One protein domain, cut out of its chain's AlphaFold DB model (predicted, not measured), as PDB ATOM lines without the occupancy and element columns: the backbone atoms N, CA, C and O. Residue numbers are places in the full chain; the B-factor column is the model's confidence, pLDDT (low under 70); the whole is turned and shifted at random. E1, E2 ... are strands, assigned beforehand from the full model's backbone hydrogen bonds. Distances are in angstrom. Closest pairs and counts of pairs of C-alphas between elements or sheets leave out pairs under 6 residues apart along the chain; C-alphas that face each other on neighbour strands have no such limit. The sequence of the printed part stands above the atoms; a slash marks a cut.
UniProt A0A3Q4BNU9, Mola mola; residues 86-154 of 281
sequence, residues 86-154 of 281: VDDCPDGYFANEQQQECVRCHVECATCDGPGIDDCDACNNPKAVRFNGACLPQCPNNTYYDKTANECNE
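Overview. This is residues 86 to 154 of the 281 residues of a protein of Mola mola (UniProt A0A3Q4BNU9). Four small two-stranded hairpins follow one another along a narrow rod, E1-E2 at one end, then E3-E4, E5-E6, and E7-E8 at the other end. The printed part has 69 residues, with no named helix and eight strands, E1 to E8 in chain order, paired as four antiparallel sheets of two. The class is all strand, though under half of the residues, 28 of 69, are in named elements. The whole is only just compact, close to loose, with a radius of gyration of the C-alphas of 12.9 A and spans of 41 by 17 by 17 A.

Arrangement. E3, residues 109 to 112, and E4, residues 120 to 123, form an antiparallel hairpin at 167 degrees, with N 110 and O 122 within hydrogen-bond range at 2.7 A. On E1, residues 93 to 96, Phe 94 has its C-alpha 6.1 A from that of Cys 112, the closest to E3. E1 forms a hairpin with E2, residues 101 to 104, where N 96 and O 101 are 2.8 A apart. E5, residues 129 to 131, and E6, residues 134 to 136, form another, with N 131 and O 134 at 2.8 A. The closest C-alphas of E4 and E6 are those of Cys 123 and Cys 135, 5.7 A. E7, residues 144 to 146, and E8, residues 151 to 153, form the last hairpin, with N 144 and O 153 at 2.7 A. The closest C-alphas of E5 and E8 are those of Arg 130 and Glu 151, 4.6 A. E6 and E8 are near each other; E2 and E3 are apart.

Along the chain. E1 begins at C-alpha 93, (342.345, 233.112, 391.470), and spans 9.2 A; E2 spans 9.6 A. E8 ends at C-alpha 153, (366.490, 241.592, 390.441).

Size, cuts and confidence. The C-alphas farthest apart, of Gln 100 and Asn 142, are 41.0 A apart. The printed part has no cut, and no link is long. Confidence is under 70 at residues 86 to 89, 98 to 101 and 154.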
ATOM      1  N   VAL A  86     338.062 223.858 387.162       48.62
ATOM      2  CA  VAL A  86     338.793 224.573 386.131       48.62
ATOM      3  C   VAL A  86     340.198 224.024 386.205       48.62
ATOM      4  O   VAL A  86     340.909 224.288 387.171       48.62
ATOM      5  N   ASP A  87     340.591 223.286 385.172       50.94
ATOM      6  CA  ASP A  87     342.007 223.055 384.900       50.94
ATOM      7  C   ASP A  87     342.770 224.408 384.838       50.94
ATOM      8  O   ASP A  87     343.963 224.436 385.110       50.94
ATOM      9  N   ASP A  88     342.063 225.535 384.605       60.22
ATOM     10  CA  ASP A  88     342.581 226.912 384.641       60.22
ATOM     11  C   ASP A  88     341.664 227.894 385.407       60.22
ATOM     12  O   ASP A  88     340.669 228.392 384.870       60.22
ATOM     13  N   CYS A  89     341.981 228.222 386.665       66.06
ATOM     14  CA  CYS A  89     341.261 229.279 387.391       66.06
ATOM     15  C   CYS A  89     341.381 230.639 386.668       66.06
ATOM     16  O   CYS A  89     342.433 230.944 386.104       66.06
ATOM     17  N   PRO A  90     340.331 231.485 386.684       74.19
ATOM     18  CA  PRO A  90     340.401 232.810 386.071       74.19
ATOM     19  C   PRO A  90     341.435 233.700 386.774       74.19
ATOM     20  O   PRO A  90     341.695 233.527 387.967       74.19
ATOM     21  N   ASP A  91     341.948 234.709 386.061       77.94
ATOM     22  CA  ASP A  91     342.866 235.707 386.625       77.94
ATOM     23  C   ASP A  91     342.349 236.250 387.971       77.94
ATOM     24  O   ASP A  91     341.168 236.572 388.147       77.94
ATOM     25  N   GLY A  92     343.256 236.359 388.939       78.38
ATOM     26  CA  GLY A  92     342.951 236.739 390.317       78.38
ATOM     27  C   GLY A  92     342.548 235.571 391.219       78.38
ATOM     28  O   GLY A  92     342.251 235.808 392.396       78.38
ATOM     29  N   TYR A  93     342.563 234.338 390.710       83.69
ATOM     30  CA  TYR A  93     342.345 233.112 391.470       83.69
ATOM     31  C   TYR A  93     343.403 232.059 391.128       83.69
ATOM     32  O   TYR A  93     343.883 231.998 390.001       83.69
ATOM     33  N   PHE A  94     343.726 231.202 392.094       80.62
ATOM     34  CA  PHE A  94     344.558 230.018 391.891       80.62
ATOM     35  C   PHE A  94     343.773 228.756 392.251       80.62
ATOM     36  O   PHE A  94     342.851 228.793 393.074       80.62
ATOM     37  N   ALA A  95     344.139 227.634 391.638       78.38
ATOM     38  CA  ALA A  95     343.518 226.349 391.916       78.38
ATOM     39  C   ALA A  95     343.995 225.808 393.270       78.38
ATOM     40  O   ALA A  95     345.182 225.553 393.474       78.38
ATOM     41  N   ASN A  96     343.069 225.616 394.208       74.56
ATOM     42  CA  ASN A  96     343.338 224.923 395.459       74.56
ATOM     43  C   ASN A  96     342.901 223.463 395.341       74.56
ATOM     44  O   ASN A  96     341.729 223.123 395.514       74.56
ATOM     45  N   GLU A  97     343.871 222.586 395.103       71.31
ATOM     46  CA  GLU A  97     343.637 221.153 394.915       71.31
ATOM     47  C   GLU A  97     343.047 220.456 396.150       71.31
ATOM     48  O   GLU A  97     342.287 219.496 396.009       71.31
ATOM     49  N   GLN A  98     343.353 220.934 397.365       68.50
ATOM     50  CA  GLN A  98     342.868 220.315 398.609       68.50
ATOM     51  C   GLN A  98     341.372 220.533 398.815       68.50
ATOM     52  O   GLN A  98     340.689 219.684 399.389       68.50
ATOM     53  N   GLN A  99     340.879 221.689 398.379       66.31
ATOM     54  CA  GLN A  99     339.486 222.093 398.538       66.31
ATOM     55  C   GLN A  99     338.697 221.978 397.227       66.31
ATOM     56  O   GLN A  99     337.484 222.158 397.253       66.31
ATOM     57  N   GLN A 100     339.369 221.622 396.121       65.69
ATOM     58  CA  GLN A 100     338.800 221.533 394.771       65.69
ATOM     59  C   GLN A 100     338.056 222.821 394.392       65.69
ATOM     60  O   GLN A 100     336.934 222.791 393.893       65.69
ATOM     61  N   GLU A 101     338.671 223.968 394.683       68.38
ATOM     62  CA  GLU A 101     338.066 225.284 394.479       68.38
ATOM     63  C   GLU A 101     339.090 226.292 393.949       68.38
ATOM     64  O   GLU A 101     340.289 226.176 394.207       68.38
ATOM     65  N   CYS A 102     338.616 227.325 393.253       75.50
ATOM     66  CA  CYS A 102     339.440 228.486 392.935       75.50
ATOM     67  C   CYS A 102     339.466 229.438 394.134       75.50
ATOM     68  O   CYS A 102     338.450 230.037 394.495       75.50
ATOM     69  N   VAL A 103     340.640 229.615 394.735       78.50
ATOM     70  CA  VAL A 103     340.843 230.539 395.853       78.50
ATOM     71  C   VAL A 103     341.402 231.849 395.326       78.50
ATOM     72  O   VAL A 103     342.277 231.883 394.467       78.50
ATOM     73  N   ARG A 104     340.880 232.959 395.843       82.12
ATOM     74  CA  ARG A 104     341.293 234.295 395.418       82.12
ATOM     75  C   ARG A 104     342.750 234.580 395.805       82.12
ATOM     76  O   ARG A 104     343.139 234.353 396.949       82.12
ATOM     77  N   CYS A 105     343.499 235.171 394.881       86.25
ATOM     78  CA  CYS A 105     344.829 235.719 395.127       86.25
ATOM     79  C   CYS A 105     344.809 236.868 396.147       86.25
ATOM     80  O   CYS A 105     343.785 237.530 396.366       86.25
ATOM     81  N   HIS A 106     345.976 237.182 396.717       88.62
ATOM     82  CA  HIS A 106     346.143 238.424 397.465       88.62
ATOM     83  C   HIS A 106     345.836 239.647 396.579       88.62
ATOM     84  O   HIS A 106     346.080 239.641 395.377       88.62
ATOM     85  N   VAL A 107     345.309 240.726 397.170       87.56
ATOM     86  CA  VAL A 107     344.746 241.888 396.438       87.56
ATOM     87  C   VAL A 107     345.764 242.597 395.534       87.56
ATOM     88  O   VAL A 107     345.392 243.236 394.548       87.56
ATOM     89  N   GLU A 108     347.041 242.484 395.896       90.56
ATOM     90  CA  GLU A 108     348.176 243.058 395.171       90.56
ATOM     91  C   GLU A 108     348.589 242.214 393.950       90.56
ATOM     92  O   GLU A 108     349.264 242.730 393.057       90.56
ATOM     93  N   CYS A 109     348.157 240.950 393.873       92.31
ATOM     94  CA  CYS A 109     348.442 240.047 392.761       92.31
ATOM     95  C   CYS A 109     347.328 240.112 391.698       92.31
ATOM     96  O   CYS A 109     346.140 240.083 392.021       92.31
ATOM     97  N   ALA A 110     347.711 240.183 390.424       91.31
ATOM     98  CA  ALA A 110     346.826 239.954 389.280       91.31
ATOM     99  C   ALA A 110     346.640 238.454 389.026       91.31
ATOM    100  O   ALA A 110     345.527 238.004 388.794       91.31
ATOM    101  N   THR A 111     347.727 237.691 389.108       89.62
ATOM    102  CA  THR A 111     347.751 236.225 389.062       89.62
ATOM    103  C   THR A 111     348.677 235.728 390.164       89.62
ATOM    104  O   THR A 111     349.572 236.463 390.601       89.62
ATOM    105  N   CYS A 112     348.440 234.518 390.654       89.94
ATOM    106  CA  CYS A 112     349.176 233.954 391.774       89.94
ATOM    107  C   CYS A 112     349.240 232.433 391.679       89.94
ATOM    108  O   CYS A 112     348.337 231.808 391.121       89.94
ATOM    109  N   ASP A 113     350.246 231.857 392.325       86.12
ATOM    110  CA  ASP A 113     350.285 230.433 392.626       86.12
ATOM    111  C   ASP A 113     349.798 230.153 394.056       86.12
ATOM    112  O   ASP A 113     349.791 229.017 394.493       86.12
ATOM    113  N   GLY A 114     349.314 231.143 394.804       86.94
ATOM    114  CA  GLY A 114     348.823 230.950 396.165       86.94
ATOM    115  C   GLY A 114     348.125 232.180 396.748       86.94
ATOM    116  O   GLY A 114     348.089 233.247 396.134       86.94
ATOM    117  N   PRO A 115     347.524 232.071 397.945       83.94
ATOM    118  CA  PRO A 115     346.750 233.164 398.529       83.94
ATOM    119  C   PRO A 115     347.612 234.208 399.252       83.94
ATOM    120  O   PRO A 115     347.081 235.225 399.708       83.94
ATOM    121  N   GLY A 116     348.908 233.949 399.434       84.44
ATOM    122  CA  GLY A 116     349.849 234.820 400.125       84.44
ATOM    123  C   GLY A 116     350.134 236.119 399.372       84.44
ATOM    124  O   GLY A 116     349.928 236.242 398.167       84.44
ATOM    125  N   ILE A 117     350.622 237.121 400.106       86.50
ATOM    126  CA  ILE A 117     351.063 238.412 399.541       86.50
ATOM    127  C   ILE A 117     352.331 238.280 398.681       86.50
ATOM    128  O   ILE A 117     352.659 239.177 397.908       86.50
ATOM    129  N   ASP A 118     353.036 237.172 398.863       87.69
ATOM    130  CA  ASP A 118     354.306 236.763 398.283       87.69
ATOM    131  C   ASP A 118     354.170 235.577 397.312       87.69
ATOM    132  O   ASP A 118     355.181 235.070 396.835       87.69
ATOM    133  N   ASP A 119     352.940 235.179 396.981       91.44
ATOM    134  CA  ASP A 119     352.625 234.137 395.995       91.44
ATOM    135  C   ASP A 119     352.234 234.754 394.622       91.44
ATOM    136  O   ASP A 119     351.510 234.153 393.831       91.44
ATOM    137  N   CYS A 120     352.613 236.008 394.332       92.25
ATOM    138  CA  CYS A 120     352.206 236.676 393.092       92.25
ATOM    139  C   CYS A 120     353.063 236.247 391.892       92.25
ATOM    140  O   CYS A 120     354.277 236.467 391.873       92.25
ATOM    141  N   ASP A 121     352.407 235.830 390.810       90.69
ATOM    142  CA  ASP A 121     353.026 235.662 389.491       90.69
ATOM    143  C   ASP A 121     352.981 236.959 388.679       90.69
ATOM    144  O   ASP A 121     353.911 237.279 387.939       90.69
ATOM    145  N   ALA A 122     351.939 237.770 388.854       92.56
ATOM    146  CA  ALA A 122     351.829 239.096 388.254       92.56
ATOM    147  C   ALA A 122     351.197 240.086 389.234       92.56
ATOM    148  O   ALA A 122     350.397 239.707 390.085       92.56
ATOM    149  N   CYS A 123     351.530 241.371 389.106       94.25
ATOM    150  CA  CYS A 123     351.004 242.420 389.979       94.25
ATOM    151  C   CYS A 123     349.738 243.060 389.411       94.25
ATOM    152  O   CYS A 123     349.683 243.406 388.234       94.25
ATOM    153  N   ASN A 124     348.751 243.288 390.278       92.31
ATOM    154  CA  ASN A 124     347.492 243.947 389.927       92.31
ATOM    155  C   ASN A 124     347.720 245.408 389.511       92.31
ATOM    156  O   ASN A 124     347.145 245.909 388.547       92.31
ATOM    157  N   ASN A 125     348.627 246.098 390.208       92.25
ATOM    158  CA  ASN A 125     349.081 247.415 389.790       92.25
ATOM    159  C   ASN A 125     350.139 247.274 388.678       92.25
ATOM    160  O   ASN A 125     351.254 246.838 388.970       92.25
ATOM    161  N   PRO A 126     349.878 247.735 387.440       89.38
ATOM    162  CA  PRO A 126     350.830 247.619 386.332       89.38
ATOM    163  C   PRO A 126     352.094 248.479 386.513       89.38
ATOM    164  O   PRO A 126     353.024 248.379 385.720       89.38
ATOM    165  N   LYS A 127     352.130 249.362 387.523       90.12
ATOM    166  CA  LYS A 127     353.326 250.128 387.914       90.12
ATOM    167  C   LYS A 127     354.128 249.466 389.033       90.12
ATOM    168  O   LYS A 127     355.214 249.951 389.338       90.12
ATOM    169  N   ALA A 128     353.574 248.445 389.683       93.38
ATOM    170  CA  ALA A 128     354.290 247.688 390.692       93.38
ATOM    171  C   ALA A 128     355.262 246.712 390.024       93.38
ATOM    172  O   ALA A 128     355.088 246.297 388.876       93.38
ATOM    173  N   VAL A 129     356.292 246.371 390.779       93.25
ATOM    174  CA  VAL A 129     357.375 245.480 390.385       93.25
ATOM    175  C   VAL A 129     357.381 244.291 391.330       93.25
ATOM    176  O   VAL A 129     357.207 244.458 392.541       93.25
ATOM    177  N   ARG A 130     357.559 243.088 390.787       93.69
ATOM    178  CA  ARG A 130     357.632 241.877 391.609       93.69
ATOM    179  C   ARG A 130     359.004 241.781 392.284       93.69
ATOM    180  O   ARG A 130     360.005 242.188 391.701       93.69
ATOM    181  N   PHE A 131     359.066 241.273 393.510       90.75
ATOM    182  CA  PHE A 131     360.305 240.929 394.210       90.75
ATOM    183  C   PHE A 131     360.039 239.788 395.195       90.75
ATOM    184  O   PHE A 131     359.273 239.965 396.139       90.75
ATOM    185  N   ASN A 132     360.680 238.631 394.992       84.56
ATOM    186  CA  ASN A 132     360.441 237.408 395.780       84.56
ATOM    187  C   ASN A 132     358.945 237.057 395.886       84.56
ATOM    188  O   ASN A 132     358.452 236.809 396.980       84.56
ATOM    189  N   GLY A 133     358.229 237.125 394.760       87.62
ATOM    190  CA  GLY A 133     356.795 236.830 394.693       87.62
ATOM    191  C   GLY A 133     355.873 237.898 395.299       87.62
ATOM    192  O   GLY A 133     354.667 237.826 395.121       87.62
ATOM    193  N   ALA A 134     356.400 238.949 395.938       91.69
ATOM    194  CA  ALA A 134     355.600 240.073 396.425       91.69
ATOM    195  C   ALA A 134     355.589 241.249 395.440       91.69
ATOM    196  O   ALA A 134     356.585 241.536 394.775       91.69
ATOM    197  N   CYS A 135     354.480 241.985 395.389       94.81
ATOM    198  CA  CYS A 135     354.350 243.192 394.574       94.81
ATOM    199  C   CYS A 135     354.715 244.448 395.368       94.81
ATOM    200  O   CYS A 135     354.099 244.763 396.386       94.81
ATOM    201  N   LEU A 136     355.717 245.188 394.890       94.06
ATOM    202  CA  LEU A 136     356.241 246.389 395.538       94.06
ATOM    203  C   LEU A 136     356.080 247.622 394.638       94.06
ATOM    204  O   LEU A 136     356.155 247.514 393.414       94.06
ATOM    205  N   PRO A 137     355.909 248.830 395.206       92.06
ATOM    206  CA  PRO A 137     355.769 250.049 394.411       92.06
ATOM    207  C   PRO A 137     357.069 250.448 393.702       92.06
ATOM    208  O   PRO A 137     357.016 251.111 392.670       92.06
ATOM    209  N   GLN A 138     358.224 250.098 394.274       91.56
ATOM    210  CA  GLN A 138     359.553 250.347 393.718       91.56
ATOM    211  C   GLN A 138     360.526 249.268 394.183       91.56
ATOM    212  O   GLN A 138     360.321 248.630 395.216       91.56
ATOM    213  N   CYS A 139     361.614 249.119 393.435       88.81
ATOM    214  CA  CYS A 139     362.667 248.182 393.774       88.81
ATOM    215  C   CYS A 139     363.393 248.572 395.075       88.81
ATOM    216  O   CYS A 139     363.771 249.737 395.233       88.81
ATOM    217  N   PRO A 140     363.606 247.620 396.006       88.00
ATOM    218  CA  PRO A 140     364.385 247.851 397.218       88.00
ATOM    219  C   PRO A 140     365.817 248.319 396.927       88.00
ATOM    220  O   PRO A 140     366.383 248.051 395.864       88.00
ATOM    221  N   ASN A 141     366.452 248.970 397.902       80.94
ATOM    222  CA  ASN A 141     367.860 249.356 397.785       80.94
ATOM    223  C   ASN A 141     368.747 248.139 397.480       80.94
ATOM    224  O   ASN A 141     368.557 247.068 398.051       80.94
ATOM    225  N   ASN A 142     369.763 248.343 396.635       71.88
ATOM    226  CA  ASN A 142     370.670 247.302 396.133       71.88
ATOM    227  C   ASN A 142     370.025 246.269 395.196       71.88
ATOM    228  O   ASN A 142     370.639 245.245 394.936       71.88
ATOM    229  N   THR A 143     368.847 246.556 394.641       78.12
ATOM    230  CA  THR A 143     368.262 245.806 393.520       78.12
ATOM    231  C   THR A 143     368.245 246.672 392.255       78.12
ATOM    232  O   THR A 143     368.350 247.899 392.324       78.12
ATOM    233  N   TYR A 144     368.165 246.051 391.083       77.88
ATOM    234  CA  TYR A 144     367.930 246.707 389.804       77.88
ATOM    235  C   TYR A 144     366.607 246.234 389.216       77.88
ATOM    236  O   TYR A 144     366.170 245.107 389.420       77.88
ATOM    237  N   TYR A 145     365.967 247.114 388.464       84.44
ATOM    238  CA  TYR A 145     364.712 246.807 387.803       84.44
ATOM    239  C   TYR A 145     364.972 246.130 386.455       84.44
ATOM    240  O   TYR A 145     365.549 246.751 385.555       84.44
ATOM    241  N   ASP A 146     364.538 244.876 386.311       81.75
ATOM    242  CA  ASP A 146     364.490 244.196 385.023       81.75
ATOM    243  C   ASP A 146     363.171 244.511 384.312       81.75
ATOM    244  O   ASP A 146     362.091 244.045 384.679       81.75
ATOM    245  N   LYS A 147     363.280 245.331 383.267       79.88
ATOM    246  CA  LYS A 147     362.141 245.815 382.486       79.88
ATOM    247  C   LYS A 147     361.481 244.730 381.643       79.88
ATOM    248  O   LYS A 147     360.328 244.918 381.275       79.88
ATOM    249  N   THR A 148     362.187 243.656 381.276       77.56
ATOM    250  CA  THR A 148     361.590 242.586 380.456       77.56
ATOM    251  C   THR A 148     360.722 241.666 381.305       77.56
ATOM    252  O   THR A 148     359.644 241.286 380.864       77.56
ATOM    253  N   ALA A 149     361.165 241.359 382.524       78.81
ATOM    254  CA  ALA A 149     360.442 240.521 383.481       78.81
ATOM    255  C   ALA A 149     359.470 241.306 384.387       78.81
ATOM    256  O   ALA A 149     358.696 240.699 385.122       78.81
ATOM    257  N   ASN A 150     359.516 242.643 384.346       83.50
ATOM    258  CA  ASN A 150     358.837 243.540 385.287       83.50
ATOM    259  C   ASN A 150     359.118 243.185 386.766       83.50
ATOM    260  O   ASN A 150     358.233 243.186 387.627       83.50
ATOM    261  N   GLU A 151     360.373 242.853 387.057       87.06
ATOM    262  CA  GLU A 151     360.795 242.278 388.333       87.06
ATOM    263  C   GLU A 151     362.059 242.968 388.844       87.06
ATOM    264  O   GLU A 151     362.966 243.326 388.084       87.06
ATOM    265  N   CYS A 152     362.125 243.174 390.155       86.75
ATOM    266  CA  CYS A 152     363.336 243.616 390.816       86.75
ATOM    267  C   CYS A 152     364.269 242.431 390.967       86.75
ATOM    268  O   CYS A 152     363.964 241.442 391.626       86.75
ATOM    269  N   ASN A 153     365.440 242.575 390.378       76.81
ATOM    270  CA  ASN A 153     366.490 241.592 390.441       76.81
ATOM    271  C   ASN A 153     367.658 242.157 391.232       76.81
ATOM    272  O   ASN A 153     367.924 243.354 391.272       76.81
ATOM    273  N   GLU A 154     368.382 241.289 391.901       67.94
ATOM    274  CA  GLU A 154     369.593 241.667 392.616       67.94
ATOM    275  C   GLU A 154     370.750 241.764 391.595       67.94
ATOM    276  O   GLU A 154     370.873 240.858 390.771       67.94
TER     277      GLU A 154